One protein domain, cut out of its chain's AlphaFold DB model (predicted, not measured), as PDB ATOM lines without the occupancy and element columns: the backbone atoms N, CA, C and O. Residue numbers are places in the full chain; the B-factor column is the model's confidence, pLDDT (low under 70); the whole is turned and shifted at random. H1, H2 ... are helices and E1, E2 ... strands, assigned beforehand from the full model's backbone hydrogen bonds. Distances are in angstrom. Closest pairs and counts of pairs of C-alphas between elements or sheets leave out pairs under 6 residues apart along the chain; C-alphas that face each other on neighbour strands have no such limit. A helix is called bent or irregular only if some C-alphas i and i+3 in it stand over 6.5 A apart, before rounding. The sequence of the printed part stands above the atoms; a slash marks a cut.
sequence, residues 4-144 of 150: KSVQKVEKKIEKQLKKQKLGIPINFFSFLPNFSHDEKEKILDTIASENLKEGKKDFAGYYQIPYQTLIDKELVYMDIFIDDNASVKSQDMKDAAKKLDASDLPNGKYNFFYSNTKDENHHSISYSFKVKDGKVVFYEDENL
ATOM      1  N   LYS A   4       9.973 -31.697  41.848       53.50
ATOM      2  CA  LYS A   4      10.684 -32.123  40.637       53.50
ATOM      3  C   LYS A   4       9.769 -32.380  39.433       53.50
ATOM      4  O   LYS A   4      10.296 -32.451  38.323       53.50
ATOM      5  N   SER A   5       8.455 -32.549  39.612       67.69
ATOM      6  CA  SER A   5       7.495 -32.727  38.507       67.69
ATOM      7  C   SER A   5       7.254 -31.410  37.757       67.69
ATOM      8  O   SER A   5       7.514 -31.336  36.558       67.69
ATOM      9  N   VAL A   6       6.854 -30.353  38.468       76.88
ATOM     10  CA  VAL A   6       6.471 -29.055  37.880       76.88
ATOM     11  C   VAL A   6       7.652 -28.348  37.242       76.88
ATOM     12  O   VAL A   6       7.560 -27.927  36.095       76.88
ATOM     13  N   GLN A   7       8.801 -28.319  37.919       81.50
ATOM     14  CA  GLN A   7       9.992 -27.640  37.400       81.50
ATOM     15  C   GLN A   7      10.453 -28.209  36.049       81.50
ATOM     16  O   GLN A   7      11.031 -27.497  35.230       81.50
ATOM     17  N   LYS A   8      10.227 -29.507  35.792       85.00
ATOM     18  CA  LYS A   8      10.527 -30.113  34.485       85.00
ATOM     19  C   LYS A   8       9.570 -29.620  33.402       85.00
ATOM     20  O   LYS A   8      10.019 -29.389  32.282       85.00
ATOM     21  N   VAL A   9       8.289 -29.468  33.736       85.81
ATOM     22  CA  VAL A   9       7.264 -28.920  32.836       85.81
ATOM     23  C   VAL A   9       7.562 -27.452  32.541       85.81
ATOM     24  O   VAL A   9       7.669 -27.090  31.373       85.81
ATOM     25  N   GLU A  10       7.820 -26.642  33.571       91.00
ATOM     26  CA  GLU A  10       8.185 -25.229  33.422       91.00
ATOM     27  C   GLU A  10       9.417 -25.064  32.529       91.00
ATOM     28  O   GLU A  10       9.370 -24.343  31.538       91.00
ATOM     29  N   LYS A  11      10.491 -25.828  32.781       92.50
ATOM     30  CA  LYS A  11      11.704 -25.796  31.944       92.50
ATOM     31  C   LYS A  11      11.464 -26.251  30.507       92.50
ATOM     32  O   LYS A  11      12.189 -25.820  29.610       92.50
ATOM     33  N   LYS A  12      10.519 -27.165  30.267       92.31
ATOM     34  CA  LYS A  12      10.162 -27.596  28.908       92.31
ATOM     35  C   LYS A  12       9.472 -26.453  28.162       92.31
ATOM     36  O   LYS A  12       9.914 -26.126  27.062       92.31
ATOM     37  N   ILE A  13       8.469 -25.836  28.788       94.25
ATOM     38  CA  ILE A  13       7.724 -24.701  28.233       94.25
ATOM     39  C   ILE A  13       8.659 -23.505  28.022       94.25
ATOM     40  O   ILE A  13       8.715 -22.959  26.926       94.25
ATOM     41  N   GLU A  14       9.493 -23.163  29.006       96.38
ATOM     42  CA  GLU A  14      10.488 -22.089  28.900       96.38
ATOM     43  C   GLU A  14      11.401 -22.273  27.681       96.38
ATOM     44  O   GLU A  14      11.614 -21.346  26.900       96.38
ATOM     45  N   LYS A  15      11.924 -23.490  27.476       96.50
ATOM     46  CA  LYS A  15      12.773 -23.805  26.319       96.50
ATOM     47  C   LYS A  15      12.030 -23.678  24.994       96.50
ATOM     48  O   LYS A  15      12.670 -23.354  23.997       96.50
ATOM     49  N   GLN A  16      10.736 -23.991  24.950       95.75
ATOM     50  CA  GLN A  16       9.917 -23.798  23.751       95.75
ATOM     51  C   GLN A  16       9.722 -22.304  23.479       95.75
ATOM     52  O   GLN A  16      10.008 -21.858  22.372       95.75
ATOM     53  N   LEU A  17       9.354 -21.527  24.499       97.31
ATOM     54  CA  LEU A  17       9.154 -20.080  24.401       97.31
ATOM     55  C   LEU A  17      10.426 -19.344  23.946       97.31
ATOM     56  O   LEU A  17      10.389 -18.579  22.987       97.31
ATOM     57  N   LYS A  18      11.583 -19.633  24.561       96.88
ATOM     58  CA  LYS A  18      12.874 -18.993  24.236       96.88
ATOM     59  C   LYS A  18      13.387 -19.271  22.818       96.88
ATOM     60  O   LYS A  18      14.253 -18.548  22.335       96.88
ATOM     61  N   LYS A  19      12.901 -20.322  22.148       96.88
ATOM     62  CA  LYS A  19      13.265 -20.619  20.750       96.88
ATOM     63  C   LYS A  19      12.526 -19.735  19.748       96.88
ATOM     64  O   LYS A  19      12.959 -19.639  18.599       96.88
ATOM     65  N   GLN A  20      11.415 -19.128  20.153       97.19
ATOM     66  CA  GLN A  20      10.587 -18.318  19.274       97.19
ATOM     67  C   GLN A  20      11.158 -16.906  19.118       97.19
ATOM     68  O   GLN A  20      11.728 -16.327  20.043       97.19
ATOM     69  N   LYS A  21      10.982 -16.311  17.934       95.56
ATOM     70  CA  LYS A  21      11.412 -14.935  17.641       95.56
ATOM     71  C   LYS A  21      10.312 -13.935  18.003       95.56
ATOM     72  O   LYS A  21       9.707 -13.327  17.125       95.56
ATOM     73  N   LEU A  22      10.057 -13.772  19.300       96.19
ATOM     74  CA  LEU A  22       8.948 -12.949  19.805       96.19
ATOM     75  C   LEU A  22       9.252 -11.444  19.839       96.19
ATOM     76  O   LEU A  22       8.335 -10.637  19.939       96.19
ATOM     77  N   GLY A  23      10.524 -11.051  19.718       94.94
ATOM     78  CA  GLY A  23      10.940  -9.643  19.773       94.94
ATOM     79  C   GLY A  23      11.080  -9.077  21.190       94.94
ATOM     80  O   GLY A  23      11.462  -7.923  21.332       94.94
ATOM     81  N   ILE A  24      10.840  -9.895  22.218       96.00
ATOM     82  CA  ILE A  24      11.083  -9.581  23.630       96.00
ATOM     83  C   ILE A  24      11.978 -10.664  24.259       96.00
ATOM     84  O   ILE A  24      11.835 -11.844  23.916       96.00
ATOM     85  N   PRO A  25      12.919 -10.306  25.149       96.19
ATOM     86  CA  PRO A  25      13.790 -11.279  25.802       96.19
ATOM     87  C   PRO A  25      13.062 -11.975  26.959       96.19
ATOM     88  O   PRO A  25      12.707 -11.350  27.955       96.19
ATOM     89  N   ILE A  26      12.854 -13.286  26.842       96.94
ATOM     90  CA  ILE A  26      12.254 -14.098  27.910       96.94
ATOM     91  C   ILE A  26      13.332 -14.509  28.917       96.94
ATOM     92  O   ILE A  26      14.317 -15.148  28.544       96.94
ATOM     93  N   ASN A  27      13.098 -14.217  30.195       95.56
ATOM     94  CA  ASN A  27      13.921 -14.639  31.322       95.56
ATOM     95  C   ASN A  27      13.577 -16.068  31.771       95.56
ATOM     96  O   ASN A  27      14.407 -16.966  31.640       95.56
ATOM     97  N   PHE A  28      12.349 -16.314  32.236       96.06
ATOM     98  CA  PHE A  28      11.893 -17.644  32.660       96.06
ATOM     99  C   PHE A  28      10.371 -17.793  32.561       96.06
ATOM    100  O   PHE A  28       9.651 -16.827  32.315       96.06
ATOM    101  N   PHE A  29       9.890 -19.022  32.738       95.88
ATOM    102  CA  PHE A  29       8.467 -19.352  32.791       95.88
ATOM    103  C   PHE A  29       8.121 -19.977  34.141       95.88
ATOM    104  O   PHE A  29       8.890 -20.808  34.630       95.88
ATOM    105  N   SER A  30       6.969 -19.633  34.717       92.44
ATOM    106  CA  SER A  30       6.480 -20.301  35.924       92.44
ATOM    107  C   SER A  30       4.959 -20.349  36.006       92.44
ATOM    108  O   SER A  30       4.261 -19.491  35.469       92.44
ATOM    109  N   PHE A  31       4.451 -21.362  36.706       89.25
ATOM    110  CA  PHE A  31       3.062 -21.390  37.148       89.25
ATOM    111  C   PHE A  31       2.934 -20.634  38.471       89.25
ATOM    112  O   PHE A  31       3.437 -21.100  39.498       89.25
ATOM    113  N   LEU A  32       2.227 -19.507  38.473       87.69
ATOM    114  CA  LEU A  32       1.956 -18.750  39.696       87.69
ATOM    115  C   LEU A  32       0.506 -18.927  40.142       87.69
ATOM    116  O   LEU A  32      -0.378 -18.999  39.294       87.69
ATOM    117  N   PRO A  33       0.222 -18.975  41.454       83.25
ATOM    118  CA  PRO A  33      -1.149 -19.021  41.951       83.25
ATOM    119  C   PRO A  33      -1.994 -17.842  41.447       83.25
ATOM    120  O   PRO A  33      -1.592 -16.687  41.553       83.25
ATOM    121  N   ASN A  34      -3.200 -18.135  40.962       80.81
ATOM    122  CA  ASN A  34      -4.229 -17.156  40.592       80.81
ATOM    123  C   ASN A  34      -5.309 -17.056  41.692       80.81
ATOM    124  O   ASN A  34      -6.515 -17.095  41.438       80.81
ATOM    125  N   PHE A  35      -4.890 -17.045  42.956       75.44
ATOM    126  CA  PHE A  35      -5.794 -16.934  44.099       75.44
ATOM    127  C   PHE A  35      -5.079 -16.346  45.314       75.44
ATOM    128  O   PHE A  35      -3.875 -16.542  45.492       75.44
ATOM    129  N   SER A  36      -5.835 -15.644  46.160       70.50
ATOM    130  CA  SER A  36      -5.354 -15.208  47.470       70.50
ATOM    131  C   SER A  36      -5.355 -16.380  48.461       70.50
ATOM    132  O   SER A  36      -6.134 -17.327  48.322       70.50
ATOM    133  N   HIS A  37      -4.456 -16.338  49.448       66.69
ATOM    134  CA  HIS A  37      -4.265 -17.443  50.397       66.69
ATOM    135  C   HIS A  37      -5.534 -17.717  51.225       66.69
ATOM    136  O   HIS A  37      -5.925 -18.869  51.396       66.69
ATOM    137  N   ASP A  38      -6.233 -16.656  51.636       68.88
ATOM    138  CA  ASP A  38      -7.380 -16.747  52.544       68.88
ATOM    139  C   ASP A  38      -8.677 -17.204  51.850       68.88
ATOM    140  O   ASP A  38      -9.552 -17.794  52.483       68.88
ATOM    141  N   GLU A  39      -8.828 -16.971  50.542       63.53
ATOM    142  CA  GLU A  39     -10.088 -17.251  49.837       63.53
ATOM    143  C   GLU A  39     -10.293 -18.732  49.495       63.53
ATOM    144  O   GLU A  39     -11.436 -19.159  49.314       63.53
ATOM    145  N   LYS A  40      -9.221 -19.526  49.342       69.12
ATOM    146  CA  LYS A  40      -9.328 -20.826  48.650       69.12
ATOM    147  C   LYS A  40      -8.675 -22.027  49.323       69.12
ATOM    148  O   LYS A  40      -8.767 -23.109  48.753       69.12
ATOM    149  N   GLU A  41      -8.128 -21.919  50.531       71.12
ATOM    150  CA  GLU A  41      -7.513 -23.071  51.218       71.12
ATOM    151  C   GLU A  41      -8.452 -24.298  51.294       71.12
ATOM    152  O   GLU A  41      -8.106 -25.382  50.826       71.12
ATOM    153  N   LYS A  42      -9.712 -24.110  51.716       73.81
ATOM    154  CA  LYS A  42     -10.721 -25.194  51.760       73.81
ATOM    155  C   LYS A  42     -11.059 -25.786  50.385       73.81
ATOM    156  O   LYS A  42     -11.410 -26.962  50.275       73.81
ATOM    157  N   ILE A  43     -10.992 -24.968  49.334       82.25
ATOM    158  CA  ILE A  43     -11.246 -25.407  47.956       82.25
ATOM    159  C   ILE A  43     -10.079 -26.277  47.479       82.25
ATOM    160  O   ILE A  43     -10.307 -27.322  46.872       82.25
ATOM    161  N   LEU A  44      -8.841 -25.890  47.795       84.94
ATOM    162  CA  LEU A  44      -7.642 -26.650  47.443       84.94
ATOM    163  C   LEU A  44      -7.611 -28.014  48.142       84.94
ATOM    164  O   LEU A  44      -7.347 -29.013  47.476       84.94
ATOM    165  N   ASP A  45      -7.976 -28.083  49.427       83.31
ATOM    166  CA  ASP A  45      -8.080 -29.348  50.173       83.31
ATOM    167  C   ASP A  45      -9.123 -30.301  49.578       83.31
ATOM    168  O   ASP A  45      -8.903 -31.515  49.470       83.31
ATOM    169  N   THR A  46     -10.262 -29.746  49.157       87.19
ATOM    170  CA  THR A  46     -11.328 -30.511  48.500       87.19
ATOM    171  C   THR A  46     -10.828 -31.082  47.175       87.19
ATOM    172  O   THR A  46     -10.918 -32.289  46.949       87.19
ATOM    173  N   ILE A  47     -10.206 -30.242  46.342       88.00
ATOM    174  CA  ILE A  47      -9.645 -30.641  45.047       88.00
ATOM    175  C   ILE A  47      -8.554 -31.705  45.224       88.00
ATOM    176  O   ILE A  47      -8.528 -32.695  44.491       88.00
ATOM    177  N   ALA A  48      -7.647 -31.534  46.185       86.06
ATOM    178  CA  ALA A  48      -6.600 -32.511  46.476       86.06
ATOM    179  C   ALA A  48      -7.198 -33.874  46.863       86.06
ATOM    180  O   ALA A  48      -6.820 -34.910  46.308       86.06
ATOM    181  N   SER A  49      -8.194 -33.865  47.751       86.81
ATOM    182  CA  SER A  49      -8.890 -35.069  48.213       86.81
ATOM    183  C   SER A  49      -9.630 -35.796  47.086       86.81
ATOM    184  O   SER A  49      -9.596 -37.025  47.016       86.81
ATOM    185  N   GLU A  50     -10.295 -35.061  46.196       88.31
ATOM    186  CA  GLU A  50     -10.978 -35.622  45.025       88.31
ATOM    187  C   GLU A  50      -9.986 -36.248  44.041       88.31
ATOM    188  O   GLU A  50     -10.148 -37.408  43.661       88.31
ATOM    189  N   ASN A  51      -8.899 -35.549  43.706       85.19
ATOM    190  CA  ASN A  51      -7.875 -36.073  42.797       85.19
ATOM    191  C   ASN A  51      -7.208 -37.353  43.329       85.19
ATOM    192  O   ASN A  51      -6.901 -38.255  42.547       85.19
ATOM    193  N   LEU A  52      -7.000 -37.452  44.648       85.19
ATOM    194  CA  LEU A  52      -6.492 -38.669  45.289       85.19
ATOM    195  C   LEU A  52      -7.470 -39.841  45.143       85.19
ATOM    196  O   LEU A  52      -7.038 -40.954  44.843       85.19
ATOM    197  N   LYS A  53      -8.779 -39.602  45.311       88.81
ATOM    198  CA  LYS A  53      -9.824 -40.621  45.090       88.81
ATOM    199  C   LYS A  53      -9.884 -41.069  43.630       88.81
ATOM    200  O   LYS A  53     -10.094 -42.248  43.369       88.81
ATOM    201  N   GLU A  54      -9.644 -40.153  42.695       87.50
ATOM    202  CA  GLU A  54      -9.536 -40.433  41.256       87.50
ATOM    203  C   GLU A  54      -8.215 -41.124  40.862       87.50
ATOM    204  O   GLU A  54      -8.024 -41.493  39.706       87.50
ATOM    205  N   GLY A  55      -7.289 -41.322  41.809       83.00
ATOM    206  CA  GLY A  55      -6.038 -42.042  41.583       83.00
ATOM    207  C   GLY A  55      -4.959 -41.247  40.844       83.00
ATOM    208  O   GLY A  55      -3.974 -41.849  40.405       83.00
ATOM    209  N   LYS A  56      -5.099 -39.919  40.723       83.56
ATOM    210  CA  LYS A  56      -4.047 -39.042  40.182       83.56
ATOM    211  C   LYS A  56      -2.853 -39.032  41.141       83.56
ATOM    212  O   LYS A  56      -3.032 -39.138  42.351       83.56
ATOM    213  N   LYS A  57      -1.626 -38.983  40.611       74.56
ATOM    214  CA  LYS A  57      -0.378 -39.120  41.406       74.56
ATOM    215  C   LYS A  57       0.740 -38.164  40.980       74.56
ATOM    216  O   LYS A  57       1.829 -38.186  41.549       74.56
ATOM    217  N   ASP A  58       0.493 -37.333  39.978       71.12
ATOM    218  CA  ASP A  58       1.420 -36.389  39.354       71.12
ATOM    219  C   ASP A  58       1.268 -34.979  39.943       71.12
ATOM    220  O   ASP A  58       0.974 -33.994  39.267       71.12
ATOM    221  N   PHE A  59       1.456 -34.893  41.253       72.31
ATOM    222  CA  PHE A  59       1.121 -33.710  42.031       72.31
ATOM    223  C   PHE A  59       2.149 -32.565  41.962       72.31
ATOM    224  O   PHE A  59       3.339 -32.770  41.701       72.31
ATOM    225  N   ALA A  60       1.661 -31.356  42.255       66.44
ATOM    226  CA  ALA A  60       2.369 -30.083  42.334       66.44
ATOM    227  C   ALA A  60       2.046 -29.348  43.652       66.44
ATOM    228  O   ALA A  60       0.903 -29.351  44.109       66.44
ATOM    229  N   GLY A  61       3.041 -28.669  44.234       66.44
ATOM    230  CA  GLY A  61       2.848 -27.750  45.365       66.44
ATOM    231  C   GLY A  61       2.503 -28.403  46.712       66.44
ATOM    232  O   GLY A  61       2.541 -29.624  46.864       66.44
ATOM    233  N   TYR A  62       2.192 -27.560  47.704       63.94
ATOM    234  CA  TYR A  62       1.904 -27.961  49.090       63.94
ATOM    235  C   TYR A  62       0.668 -28.869  49.196       63.94
ATOM    236  O   TYR A  62       0.735 -29.929  49.813       63.94
ATOM    237  N   TYR A  63      -0.411 -28.507  48.498       68.12
ATOM    238  CA  TYR A  63      -1.680 -29.246  48.488       68.12
ATOM    239  C   TYR A  63      -1.662 -30.513  47.628       68.12
ATOM    240  O   TYR A  63      -2.672 -31.197  47.546       68.12
ATOM    241  N   GLN A  64      -0.539 -30.833  46.974       74.12
ATOM    242  CA  GLN A  64      -0.431 -31.983  46.079       74.12
ATOM    243  C   GLN A  64      -1.584 -32.025  45.060       74.12
ATOM    244  O   GLN A  64      -2.342 -32.986  44.995       74.12
ATOM    245  N   ILE A  65      -1.747 -30.969  44.264       79.12
ATOM    246  CA  ILE A  65      -2.772 -30.921  43.208       79.12
ATOM    247  C   ILE A  65      -2.089 -31.224  41.871       79.12
ATOM    248  O   ILE A  65      -1.001 -30.700  41.636       79.12
ATOM    249  N   PRO A  66      -2.650 -32.072  40.988       82.88
ATOM    250  CA  PRO A  66      -2.051 -32.332  39.683       82.88
ATOM    251  C   PRO A  66      -1.921 -31.044  38.870       82.88
ATOM    252  O   PRO A  66      -2.818 -30.201  38.896       82.88
ATOM    253  N   TYR A  67      -0.827 -30.895  38.123       79.62
ATOM    254  CA  TYR A  67      -0.576 -29.671  37.351       79.62
ATOM    255  C   TYR A  67      -1.700 -29.391  36.340       79.62
ATOM    256  O   TYR A  67      -2.126 -28.250  36.199       79.62
ATOM    257  N   GLN A  68      -2.226 -30.437  35.694       82.50
ATOM    258  CA  GLN A  68      -3.328 -30.303  34.745       82.50
ATOM    259  C   GLN A  68      -4.588 -29.789  35.449       82.50
ATOM    260  O   GLN A  68      -5.248 -28.894  34.942       82.50
ATOM    261  N   THR A  69      -4.860 -30.251  36.674       86.00
ATOM    262  CA  THR A  69      -5.981 -29.744  37.473       86.00
ATOM    263  C   THR A  69      -5.807 -28.268  37.836       86.00
ATOM    264  O   THR A  69      -6.790 -27.533  37.841       86.00
ATOM    265  N   LEU A  70      -4.583 -27.812  38.132       85.06
ATOM    266  CA  LEU A  70      -4.325 -26.392  38.401       85.06
ATOM    267  C   LEU A  70      -4.682 -25.521  37.191       85.06
ATOM    268  O   LEU A  70      -5.279 -24.460  37.357       85.06
ATOM    269  N   ILE A  71      -4.348 -25.994  35.990       86.38
ATOM    270  CA  ILE A  71      -4.650 -25.325  34.724       86.38
ATOM    271  C   ILE A  71      -6.158 -25.363  34.438       86.38
ATOM    272  O   ILE A  71      -6.771 -24.315  34.253       86.38
ATOM    273  N   ASP A  72      -6.771 -26.549  34.476       87.50
ATOM    274  CA  ASP A  72      -8.187 -26.764  34.140       87.50
ATOM    275  C   ASP A  72      -9.141 -26.014  35.080       87.50
ATOM    276  O   ASP A  72     -10.226 -25.596  34.681       87.50
ATOM    277  N   LYS A  73      -8.750 -25.852  36.349       86.94
ATOM    278  CA  LYS A  73      -9.505 -25.087  37.353       86.94
ATOM    279  C   LYS A  73      -9.131 -23.599  37.374       86.94
ATOM    280  O   LYS A  73      -9.600 -22.884  38.258       86.94
ATOM    281  N   GLU A  74      -8.277 -23.147  36.450       87.12
ATOM    282  CA  GLU A  74      -7.742 -21.780  36.364       87.12
ATOM    283  C   GLU A  74      -7.141 -21.264  37.688       87.12
ATOM    284  O   GLU A  74      -7.216 -20.077  38.022       87.12
ATOM    285  N   LEU A  75      -6.544 -22.170  38.465       85.62
ATOM    286  CA  LEU A  75      -5.923 -21.877  39.759       85.62
ATOM    287  C   LEU A  75      -4.518 -21.295  39.616       85.62
ATOM    288  O   LEU A  75      -3.931 -20.884  40.617       85.62
ATOM    289  N   VAL A  76      -3.977 -21.254  38.399       88.00
ATOM    290  CA  VAL A  76      -2.665 -20.684  38.100       88.00
ATOM    291  C   VAL A  76      -2.707 -19.752  36.896       88.00
ATOM    292  O   VAL A  76      -3.492 -19.955  35.970       88.00
ATOM    293  N   TYR A  77      -1.821 -18.760  36.912       90.31
ATOM    294  CA  TYR A  77      -1.348 -18.077  35.718       90.31
ATOM    295  C   TYR A  77      -0.101 -18.767  35.178       90.31
ATOM    296  O   TYR A  77       0.746 -19.264  35.924       90.31
ATOM    297  N   MET A  78       0.000 -18.784  33.854       94.44
ATOM    298  CA  MET A  78       1.192 -19.163  33.117       94.44
ATOM    299  C   MET A  78       2.017 -17.906  32.828       94.44
ATOM    300  O   MET A  78       1.861 -17.264  31.786       94.44
ATOM    301  N   ASP A  79       2.873 -17.539  33.777       95.56
ATOM    302  CA  ASP A  79       3.671 -16.321  33.714       95.56
ATOM    303  C   ASP A  79       4.949 -16.523  32.899       95.56
ATOM    304  O   ASP A  79       5.757 -17.424  33.145       95.56
ATOM    305  N   ILE A  80       5.142 -15.638  31.927       97.62
ATOM    306  CA  ILE A  80       6.332 -15.530  31.093       97.62
ATOM    307  C   ILE A  80       7.058 -14.255  31.511       97.62
ATOM    308  O   ILE A  80       6.680 -13.143  31.136       97.62
ATOM    309  N   PHE A  81       8.118 -14.424  32.291       96.94
ATOM    310  CA  PHE A  81       8.910 -13.324  32.810       96.94
ATOM    311  C   PHE A  81       9.859 -12.803  31.740       96.94
ATOM    312  O   PHE A  81      10.606 -13.571  31.130       96.94
ATOM    313  N   ILE A  82       9.851 -11.493  31.535       96.25
ATOM    314  CA  ILE A  82      10.744 -10.777  30.626       96.25
ATOM    315  C   ILE A  82      12.018 -10.392  31.383       96.25
ATOM    316  O   ILE A  82      11.986 -10.149  32.589       96.25
ATOM    317  N   ASP A  83      13.149 -10.382  30.679       92.94
ATOM    318  CA  ASP A  83      14.443  -9.964  31.226       92.94
ATOM    319  C   ASP A  83      14.375  -8.527  31.768       92.94
ATOM    320  O   ASP A  83      13.912  -7.617  31.080       92.94
ATOM    321  N   ASP A  84      14.855  -8.322  32.994       86.00
ATOM    322  CA  ASP A  84      14.834  -7.028  33.679       86.00
ATOM    323  C   ASP A  84      15.839  -6.015  33.091       86.00
ATOM    324  O   ASP A  84      15.872  -4.849  33.485       86.00
ATOM    325  N   ASN A  85      16.719  -6.448  32.180       86.00
ATOM    326  CA  ASN A  85      17.611  -5.589  31.397       86.00
ATOM    327  C   ASN A  85      16.950  -5.079  30.114       86.00
ATOM    328  O   ASN A  85      17.539  -4.264  29.402       86.00
ATOM    329  N   ALA A  86      15.762  -5.579  29.777       85.44
ATOM    330  CA  ALA A  86      15.063  -5.180  28.574       85.44
ATOM    331  C   ALA A  86      14.452  -3.783  28.721       85.44
ATOM    332  O   ALA A  86      13.977  -3.403  29.782       85.44
ATOM    333  N   SER A  87      14.383  -3.038  27.621       87.81
ATOM    334  CA  SER A  87      13.513  -1.866  27.531       87.81
ATOM    335  C   SER A  87      12.277  -2.276  26.739       87.81
ATOM    336  O   SER A  87      12.322  -2.339  25.513       87.81
ATOM    337  N   VAL A  88      11.206  -2.638  27.448       91.12
ATOM    338  CA  VAL A  88       9.944  -3.111  26.857       91.12
ATOM    339  C   VAL A  88       8.772  -2.246  27.299       91.12
ATOM    340  O   VAL A  88       8.771  -1.669  28.386       91.12
ATOM    341  N   LYS A  89       7.750  -2.174  26.451       92.50
ATOM    342  CA  LYS A  89       6.461  -1.531  26.715       92.50
ATOM    343  C   LYS A  89       5.339  -2.554  26.560       92.50
ATOM    344  O   LYS A  89       5.510  -3.598  25.935       92.50
ATOM    345  N   SER A  90       4.150  -2.228  27.069       91.81
ATOM    346  CA  SER A  90       2.968  -3.099  26.943       91.81
ATOM    347  C   SER A  90       2.660  -3.469  25.479       91.81
ATOM    348  O   SER A  90       2.326  -4.614  25.185       91.81
ATOM    349  N   GLN A  91       2.877  -2.541  24.538       94.38
ATOM    350  CA  GLN A  91       2.688  -2.807  23.108       94.38
ATOM    351  C   GLN A  91       3.636  -3.891  22.568       94.38
ATOM    352  O   GLN A  91       3.199  -4.725  21.778       94.38
ATOM    353  N   ASP A  92       4.891  -3.938  23.028       96.50
ATOM    354  CA  ASP A  92       5.845  -4.973  22.608       96.50
ATOM    355  C   ASP A  92       5.372  -6.364  23.057       96.50
ATOM    356  O   ASP A  92       5.506  -7.339  22.320       96.50
ATOM    357  N   MET A  93       4.751  -6.455  24.239       96.50
ATOM    358  CA  MET A  93       4.164  -7.700  24.744       96.50
ATOM    359  C   MET A  93       2.926  -8.122  23.950       96.50
ATOM    360  O   MET A  93       2.760  -9.305  23.653       96.50
ATOM    361  N   LYS A  94       2.078  -7.164  23.557       95.56
ATOM    362  CA  LYS A  94       0.930  -7.417  22.672       95.56
ATOM    363  C   LYS A  94       1.385  -7.938  21.308       95.56
ATOM    364  O   LYS A  94       0.827  -8.905  20.793       95.56
ATOM    365  N   ASP A  95       2.429  -7.342  20.740       96.88
ATOM    366  CA  ASP A  95       2.998  -7.775  19.464       96.88
ATOM    367  C   ASP A  95       3.702  -9.136  19.573       96.88
ATOM    368  O   ASP A  95       3.624  -9.944  18.644       96.88
ATOM    369  N   ALA A  96       4.350  -9.422  20.706       97.56
ATOM    370  CA  ALA A  96       4.911 -10.735  21.010       97.56
ATOM    371  C   ALA A  96       3.818 -11.807  21.113       97.56
ATOM    372  O   ALA A  96       3.954 -12.870  20.512       97.56
ATOM    373  N   ALA A  97       2.707 -11.516  21.795       97.19
ATOM    374  CA  ALA A  97       1.570 -12.428  21.909       97.19
ATOM    375  C   ALA A  97       0.946 -12.753  20.540       97.19
ATOM    376  O   ALA A  97       0.611 -13.902  20.278       97.19
ATOM    377  N   LYS A  98       0.871 -11.784  19.615       96.06
ATOM    378  CA  LYS A  98       0.415 -12.021  18.228       96.06
ATOM    379  C   LYS A  98       1.340 -12.928  17.412       96.06
ATOM    380  O   LYS A  98       0.886 -13.550  16.457       96.06
ATOM    381  N   LYS A  99       2.633 -12.972  17.747       97.00
ATOM    382  CA  LYS A  99       3.650 -13.797  17.069       97.00
ATOM    383  C   LYS A  99       3.876 -15.147  17.748       97.00
ATOM    384  O   LYS A  99       4.631 -15.957  17.213       97.00
ATOM    385  N   LEU A 100       3.289 -15.357  18.925       97.81
ATOM    386  CA  LEU A 100       3.481 -16.553  19.727       97.81
ATOM    387  C   LEU A 100       2.872 -17.764  19.023       97.81
ATOM    388  O   LEU A 100       1.660 -17.849  18.832       97.81
ATOM    389  N   ASP A 101       3.727 -18.724  18.687       97.50
ATOM    390  CA  ASP A 101       3.298 -20.064  18.327       97.50
ATOM    391  C   ASP A 101       2.908 -20.807  19.609       97.50
ATOM    392  O   ASP A 101       3.756 -21.153  20.442       97.50
ATOM    393  N   ALA A 102       1.605 -20.989  19.790       97.12
ATOM    394  CA  ALA A 102       1.027 -21.609  20.970       97.12
ATOM    395  C   ALA A 102       0.654 -23.084  20.751       97.12
ATOM    396  O   ALA A 102       0.033 -23.664  21.637       97.12
ATOM    397  N   SER A 103       1.034 -23.708  19.624       96.19
ATOM    398  CA  SER A 103       0.583 -25.065  19.264       96.19
ATOM    399  C   SER A 103       0.882 -26.119  20.332       96.19
ATOM    400  O   SER A 103       0.096 -27.038  20.542       96.19
ATOM    401  N   ASP A 104       2.019 -25.964  21.015       93.31
ATOM    402  CA  ASP A 104       2.525 -26.895  22.025       93.31
ATOM    403  C   ASP A 104       2.308 -26.397  23.467       93.31
ATOM    404  O   ASP A 104       2.811 -27.008  24.418       93.31
ATOM    405  N   LEU A 105       1.620 -25.266  23.640       94.25
ATOM    406  CA  LEU A 105       1.350 -24.667  24.943       94.25
ATOM    407  C   LEU A 105       0.038 -25.216  25.533       94.25
ATOM    408  O   LEU A 105      -0.929 -25.402  24.795       94.25
ATOM    409  N   PRO A 106      -0.030 -25.481  26.854       93.06
ATOM    410  CA  PRO A 106      -1.288 -25.854  27.491       93.06
ATOM    411  C   PRO A 106      -2.333 -24.740  27.362       93.06
ATOM    412  O   PRO A 106      -2.008 -23.555  27.395       93.06
ATOM    413  N   ASN A 107      -3.606 -25.127  27.271       93.88
ATOM    414  CA  ASN A 107      -4.711 -24.175  27.356       93.88
ATOM    415  C   ASN A 107      -4.682 -23.443  28.703       93.88
ATOM    416  O   ASN A 107      -4.290 -24.029  29.705       93.88
ATOM    417  N   GLY A 108      -5.138 -22.192  28.745       93.31
ATOM    418  CA  GLY A 108      -5.317 -21.441  29.989       93.31
ATOM    419  C   GLY A 108      -4.846 -19.994  29.905       93.31
ATOM    420  O   GLY A 108      -4.669 -19.441  28.817       93.31
ATOM    421  N   LYS A 109      -4.688 -19.361  31.071       93.75
ATOM    422  CA  LYS A 109      -4.404 -17.928  31.200       93.75
ATOM    423  C   LYS A 109      -2.903 -17.678  31.262       93.75
ATOM    424  O   LYS A 109      -2.238 -18.107  32.200       93.75
ATOM    425  N   TYR A 110      -2.396 -16.943  30.283       96.06
ATOM    426  CA  TYR A 110      -1.003 -16.533  30.198       96.06
ATOM    427  C   TYR A 110      -0.836 -15.062  30.535       96.06
ATOM    428  O   TYR A 110      -1.749 -14.253  30.342       96.06
ATOM    429  N   ASN A 111       0.366 -14.724  30.981       96.19
ATOM    430  CA  ASN A 111       0.749 -13.357  31.261       96.19
ATOM    431  C   ASN A 111       2.213 -13.128  30.879       96.19
ATOM    432  O   ASN A 111       3.102 -13.818  31.375       96.19
ATOM    433  N   PHE A 112       2.480 -12.158  30.007       97.38
ATOM    434  CA  PHE A 112       3.821 -11.587  29.919       97.38
ATOM    435  C   PHE A 112       4.004 -10.628  31.087       97.38
ATOM    436  O   PHE A 112       3.205  -9.709  31.247       97.38
ATOM    437  N   PHE A 113       5.051 -10.824  31.883       95.88
ATOM    438  CA  PHE A 113       5.331  -9.995  33.049       95.88
ATOM    439  C   PHE A 113       6.730  -9.398  32.965       95.88
ATOM    440  O   PHE A 113       7.716 -10.111  32.780       95.88
ATOM    441  N   TYR A 114       6.823  -8.088  33.143       94.56
ATOM    442  CA  TYR A 114       8.084  -7.374  33.286       94.56
ATOM    443  C   TYR A 114       8.055  -6.561  34.575       94.56
ATOM    444  O   TYR A 114       7.068  -5.887  34.869       94.56
ATOM    445  N   SER A 115       9.159  -6.597  35.313       90.88
ATOM    446  CA  SER A 115       9.377  -5.772  36.495       90.88
ATOM    447  C   SER A 115      10.796  -5.223  36.457       90.88
ATOM    448  O   SER A 115      11.755  -5.992  36.431       90.88
ATOM    449  N   ASN A 116      10.921  -3.898  36.454       83.12
ATOM    450  CA  ASN A 116      12.184  -3.203  36.634       83.12
ATOM    451  C   ASN A 116      12.309  -2.768  38.094       83.12
ATOM    452  O   ASN A 116      11.554  -1.912  38.561       83.12
ATOM    453  N   THR A 117      13.284  -3.343  38.793       77.75
ATOM    454  CA  THR A 117      13.635  -2.983  40.173       77.75
ATOM    455  C   THR A 117      14.972  -2.242  40.265       77.75
ATOM    456  O   THR A 117      15.501  -2.086  41.361       77.75
ATOM    457  N   LYS A 118      15.573  -1.847  39.133       74.19
ATOM    458  CA  LYS A 118      16.867  -1.140  39.096       74.19
ATOM    459  C   LYS A 118      16.726   0.345  39.407       74.19
ATOM    460  O   LYS A 118      17.654   0.934  39.951       74.19
ATOM    461  N   ASP A 119      15.573   0.919  39.085       69.75
ATOM    462  CA  ASP A 119      15.237   2.306  39.390       69.75
ATOM    463  C   ASP A 119      14.398   2.369  40.675       69.75
ATOM    464  O   ASP A 119      13.566   1.495  40.921       69.75
ATOM    465  N   GLU A 120      14.569   3.426  41.479       73.19
ATOM    466  CA  GLU A 120      13.808   3.640  42.729       73.19
ATOM    467  C   GLU A 120      12.287   3.654  42.501       73.19
ATOM    468  O   GLU A 120      11.500   3.282  43.372       73.19
ATOM    469  N   ASN A 121      11.869   4.024  41.290       73.88
ATOM    470  CA  ASN A 121      10.491   3.943  40.830       73.88
ATOM    471  C   ASN A 121      10.208   2.551  40.260       73.88
ATOM    472  O   ASN A 121      10.035   2.413  39.047       73.88
ATOM    473  N   HIS A 122      10.173   1.538  41.135       79.81
ATOM    474  CA  HIS A 122       9.800   0.167  40.781       79.81
ATOM    475  C   HIS A 122       8.624   0.169  39.796       79.81
ATOM    476  O   HIS A 122       7.521   0.616  40.123       79.81
ATOM    477  N   HIS A 123       8.862  -0.322  38.584       85.44
ATOM    478  CA  HIS A 123       7.873  -0.288  37.517       85.44
ATOM    479  C   HIS A 123       7.629  -1.695  37.006       85.44
ATOM    480  O   HIS A 123       8.553  -2.367  36.554       85.44
ATOM    481  N   SER A 124       6.371  -2.121  37.048       91.62
ATOM    482  CA  SER A 124       5.943  -3.370  36.436       91.62
ATOM    483  C   SER A 124       4.870  -3.107  35.396       91.62
ATOM    484  O   SER A 124       4.026  -2.222  35.550       91.62
ATOM    485  N   ILE A 125       4.934  -3.882  34.321       93.50
ATOM    486  CA  ILE A 125       3.922  -3.929  33.275       93.50
ATOM    487  C   ILE A 125       3.662  -5.380  32.925       93.50
ATOM    488  O   ILE A 125       4.547  -6.236  33.004       93.50
ATOM    489  N   SER A 126       2.429  -5.639  32.525       94.62
ATOM    490  CA  SER A 126       1.985  -6.968  32.168       94.62
ATOM    491  C   SER A 126       1.071  -6.941  30.951       94.62
ATOM    492  O   SER A 126       0.502  -5.904  30.594       94.62
ATOM    493  N   TYR A 127       0.958  -8.088  30.289       95.69
ATOM    494  CA  TYR A 127       0.015  -8.299  29.201       95.69
ATOM    495  C   TYR A 127      -0.543  -9.718  29.262       95.69
ATOM    496  O   TYR A 127       0.167 -10.693  28.995       95.69
ATOM    497  N   SER A 128      -1.828  -9.814  29.594       95.19
ATOM    498  CA  SER A 128      -2.528 -11.085  29.747       95.19
ATOM    499  C   SER A 128      -3.235 -11.501  28.461       95.19
ATOM    500  O   SER A 128      -3.833 -10.685  27.761       95.19
ATOM    501  N   PHE A 129      -3.229 -12.800  28.186       95.81
ATOM    502  CA  PHE A 129      -3.948 -13.424  27.074       95.81
ATOM    503  C   PHE A 129      -4.351 -14.853  27.454       95.81
ATOM    504  O   PHE A 129      -3.978 -15.360  28.515       95.81
ATOM    505  N   LYS A 130      -5.137 -15.515  26.608       95.31
ATOM    506  CA  LYS A 130      -5.464 -16.935  26.759       95.31
ATOM    507  C   LYS A 130      -4.800 -17.747  25.659       95.31
ATOM    508  O   LYS A 130      -4.613 -17.257  24.549       95.31
ATOM    509  N   VAL A 131      -4.501 -19.004  25.954       95.88
ATOM    510  CA  VAL A 131      -4.267 -20.022  24.928       95.88
ATOM    511  C   VAL A 131      -5.442 -20.983  24.939       95.88
ATOM    512  O   VAL A 131      -5.856 -21.460  25.999       95.88
ATOM    513  N   LYS A 132      -5.981 -21.253  23.754       94.25
ATOM    514  CA  LYS A 132      -7.028 -22.243  23.535       94.25
ATOM    515  C   LYS A 132      -6.777 -22.960  22.218       94.25
ATOM    516  O   LYS A 132      -6.615 -22.318  21.183       94.25
ATOM    517  N   ASP A 133      -6.735 -24.284  22.275       94.81
ATOM    518  CA  ASP A 133      -6.586 -25.177  21.122       94.81
ATOM    519  C   ASP A 133      -5.365 -24.815  20.259       94.81
ATOM    520  O   ASP A 133      -5.427 -24.734  19.030       94.81
ATOM    521  N   GLY A 134      -4.244 -24.542  20.936       95.06
ATOM    522  CA  GLY A 134      -2.971 -24.193  20.306       95.06
ATOM    523  C   GLY A 134      -2.905 -22.780  19.718       95.06
ATOM    524  O   GLY A 134      -1.985 -22.477  18.960       95.06
ATOM    525  N   LYS A 135      -3.876 -21.908  20.025       96.06
ATOM    526  CA  LYS A 135      -3.956 -20.534  19.510       96.06
ATOM    527  C   LYS A 135      -4.033 -19.515  20.635       96.06
ATOM    528  O   LYS A 135      -4.645 -19.768  21.671       96.06
ATOM    529  N   VAL A 136      -3.455 -18.342  20.396       96.44
ATOM    530  CA  VAL A 136      -3.621 -17.176  21.269       96.44
ATOM    531  C   VAL A 136      -5.003 -16.564  21.048       96.44
ATOM    532  O   VAL A 136      -5.408 -16.331  19.912       96.44
ATOM    533  N   VAL A 137      -5.707 -16.302  22.146       95.25
ATOM    534  CA  VAL A 137      -6.997 -15.606  22.198       95.25
ATOM    535  C   VAL A 137      -6.815 -14.349  23.042       95.25
ATOM    536  O   VAL A 137      -6.386 -14.418  24.200       95.25
ATOM    537  N   PHE A 138      -7.123 -13.191  22.463       93.50
ATOM    538  CA  PHE A 138      -7.029 -11.907  23.148       93.50
ATOM    539  C   PHE A 138      -8.347 -11.579  23.847       93.50
ATOM    540  O   PHE A 138      -9.417 -11.727  23.266       93.50
ATOM    541  N   TYR A 139      -8.278 -11.080  25.082       86.12
ATOM    542  CA  TYR A 139      -9.472 -10.671  25.834       86.12
ATOM    543  C   TYR A 139     -10.247  -9.531  25.155       86.12
ATOM    544  O   TYR A 139     -11.459  -9.438  25.300       86.12
ATOM    545  N   GLU A 140      -9.558  -8.676  24.397       80.19
ATOM    546  CA  GLU A 140     -10.196  -7.615  23.609       80.19
ATOM    547  C   GLU A 140     -11.068  -8.183  22.473       80.19
ATOM    548  O   GLU A 140     -12.086  -7.583  22.140       80.19
ATOM    549  N   ASP A 141     -10.714  -9.354  21.935       73.00
ATOM    550  CA  ASP A 141     -11.474 -10.022  20.872       73.00
ATOM    551  C   ASP A 141     -12.677 -10.803  21.435       73.00
ATOM    552  O   ASP A 141     -13.659 -11.015  20.727       73.00
ATOM    553  N   GLU A 142     -12.642 -11.204  22.714       59.97
ATOM    554  CA  GLU A 142     -13.773 -11.875  23.382       59.97
ATOM    555  C   GLU A 142     -14.987 -10.939  23.560       59.97
ATOM    556  O   GLU A 142     -16.117 -11.417  23.584       59.97
ATOM    557  N   ASN A 143     -14.782  -9.617  23.609       53.47
ATOM    558  CA  ASN A 143     -15.860  -8.618  23.704       53.47
ATOM    559  C   ASN A 143     -16.474  -8.223  22.344       53.47
ATOM    560  O   ASN A 143     -17.389  -7.403  22.315       53.47
ATOM    561  N   LEU A 144     -15.984  -8.767  21.221       48.16
ATOM    562  CA  LEU A 144     -16.549  -8.530  19.882       48.16
ATOM    563  C   LEU A 144     -17.676  -9.511  19.518       48.16
ATOM    564  O   LEU A 144     -18.261  -9.389  18.446       48.16
TER     565      LEU A 144
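AT A GLANCE: This is residues 4 to 144 of the 150 residues of an uncharacterized protein of Streptococcus salivarius (UniProt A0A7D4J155). A strongly twisted sheet of five strands has helices over one face, H1 over the edge strand E1, H4 over E3 and the short H3 over E2, giving two layers. H2 and residues 54 to 66 form a side lobe past one end of the sheet, while the tip of the long hairpin E3 and E4 lies toward the other. The printed part has 141 residues, with five named helices and five named strands in the order H1 E1 H2 H3 E2 H4 E3 E4 E5 H5. The mixed sheet runs E1 E2 E3 E4 E5; the class is mixed, helices and strands. The whole is compact, with a radius of gyration of the C-alphas of 16.3 A, and spans 48 by 37 by 34 A.

HOW THE PARTS SIT: Begin at E2, residues 76 to 82, antiparallel to E1, residues 26 to 33, with N 79 and O 30 2.9 A apart. On its other side E2 is parallel to E3, residues 108 to 116; N 80 and O 111 are 2.8 A apart. E3, E4, residues 123 to 132, and E5, residues 135 to 137, form a meander, each strand the antiparallel neighbour of the one before, with N 112 and O 127 2.9 A and N 137 and O 130 2.8 A apart. H1, residues 6 to 18, is over E1 at a height over the sheet of 7.0 A; the closest C-alphas, of Glu 14 and Phe 29, are 5.2 A apart. H4, residues 90 to 99, has a height over the sheet of 8.2 A, and its Met 93 comes closest to Tyr 127 of E4, 6.1 A between C-alphas. E2, H4 and E3 make a strand-helix-strand unit, two parallel neighbour strands with a helix between, its crossover right-handed. H3, residues 67 to 72, is on the sheet too; the closest C-alphas of H3 and E2, Leu 70 and Val 76, are 6.0 A apart. H2, residues 37 to 53, is not on the sheet but near H3, with closest C-alphas 8.5 A apart. H5, residues 139 to 142, is only just not on the sheet, with 4 pairs of C-alphas within 10 A. In H1, H3 and H4 every O i to N i+4 pair is within hydrogen-bond range, in H2 10 of 13; H5 is too short for such a pair.

IN THESE COORDINATES: Find C-alpha 6 at (6.471, -29.055, 37.880), where H1 begins and runs 18.1 A. E4, 30.0 A, starts at C-alpha 123, (7.873, -0.288, 37.517); E3 measures 26.1 A. H2, 24.4 A, is irregular, C-alphas 39 and 42 being 8.2 A apart. H5 ends at C-alpha 142, (-13.773, -11.875, 23.382).

THE WHOLE: Look to Lys 53 and Glu 120 for the two C-alphas farthest apart, 50.2 A. The printed part has no cut, and the link from H2 to H3 is long, 13 residues. Mean pLDDT of the printed part is 86.8; residues 4 to 5, 37 to 40, 60 to 63, 119 and 142 to 144 are under 70.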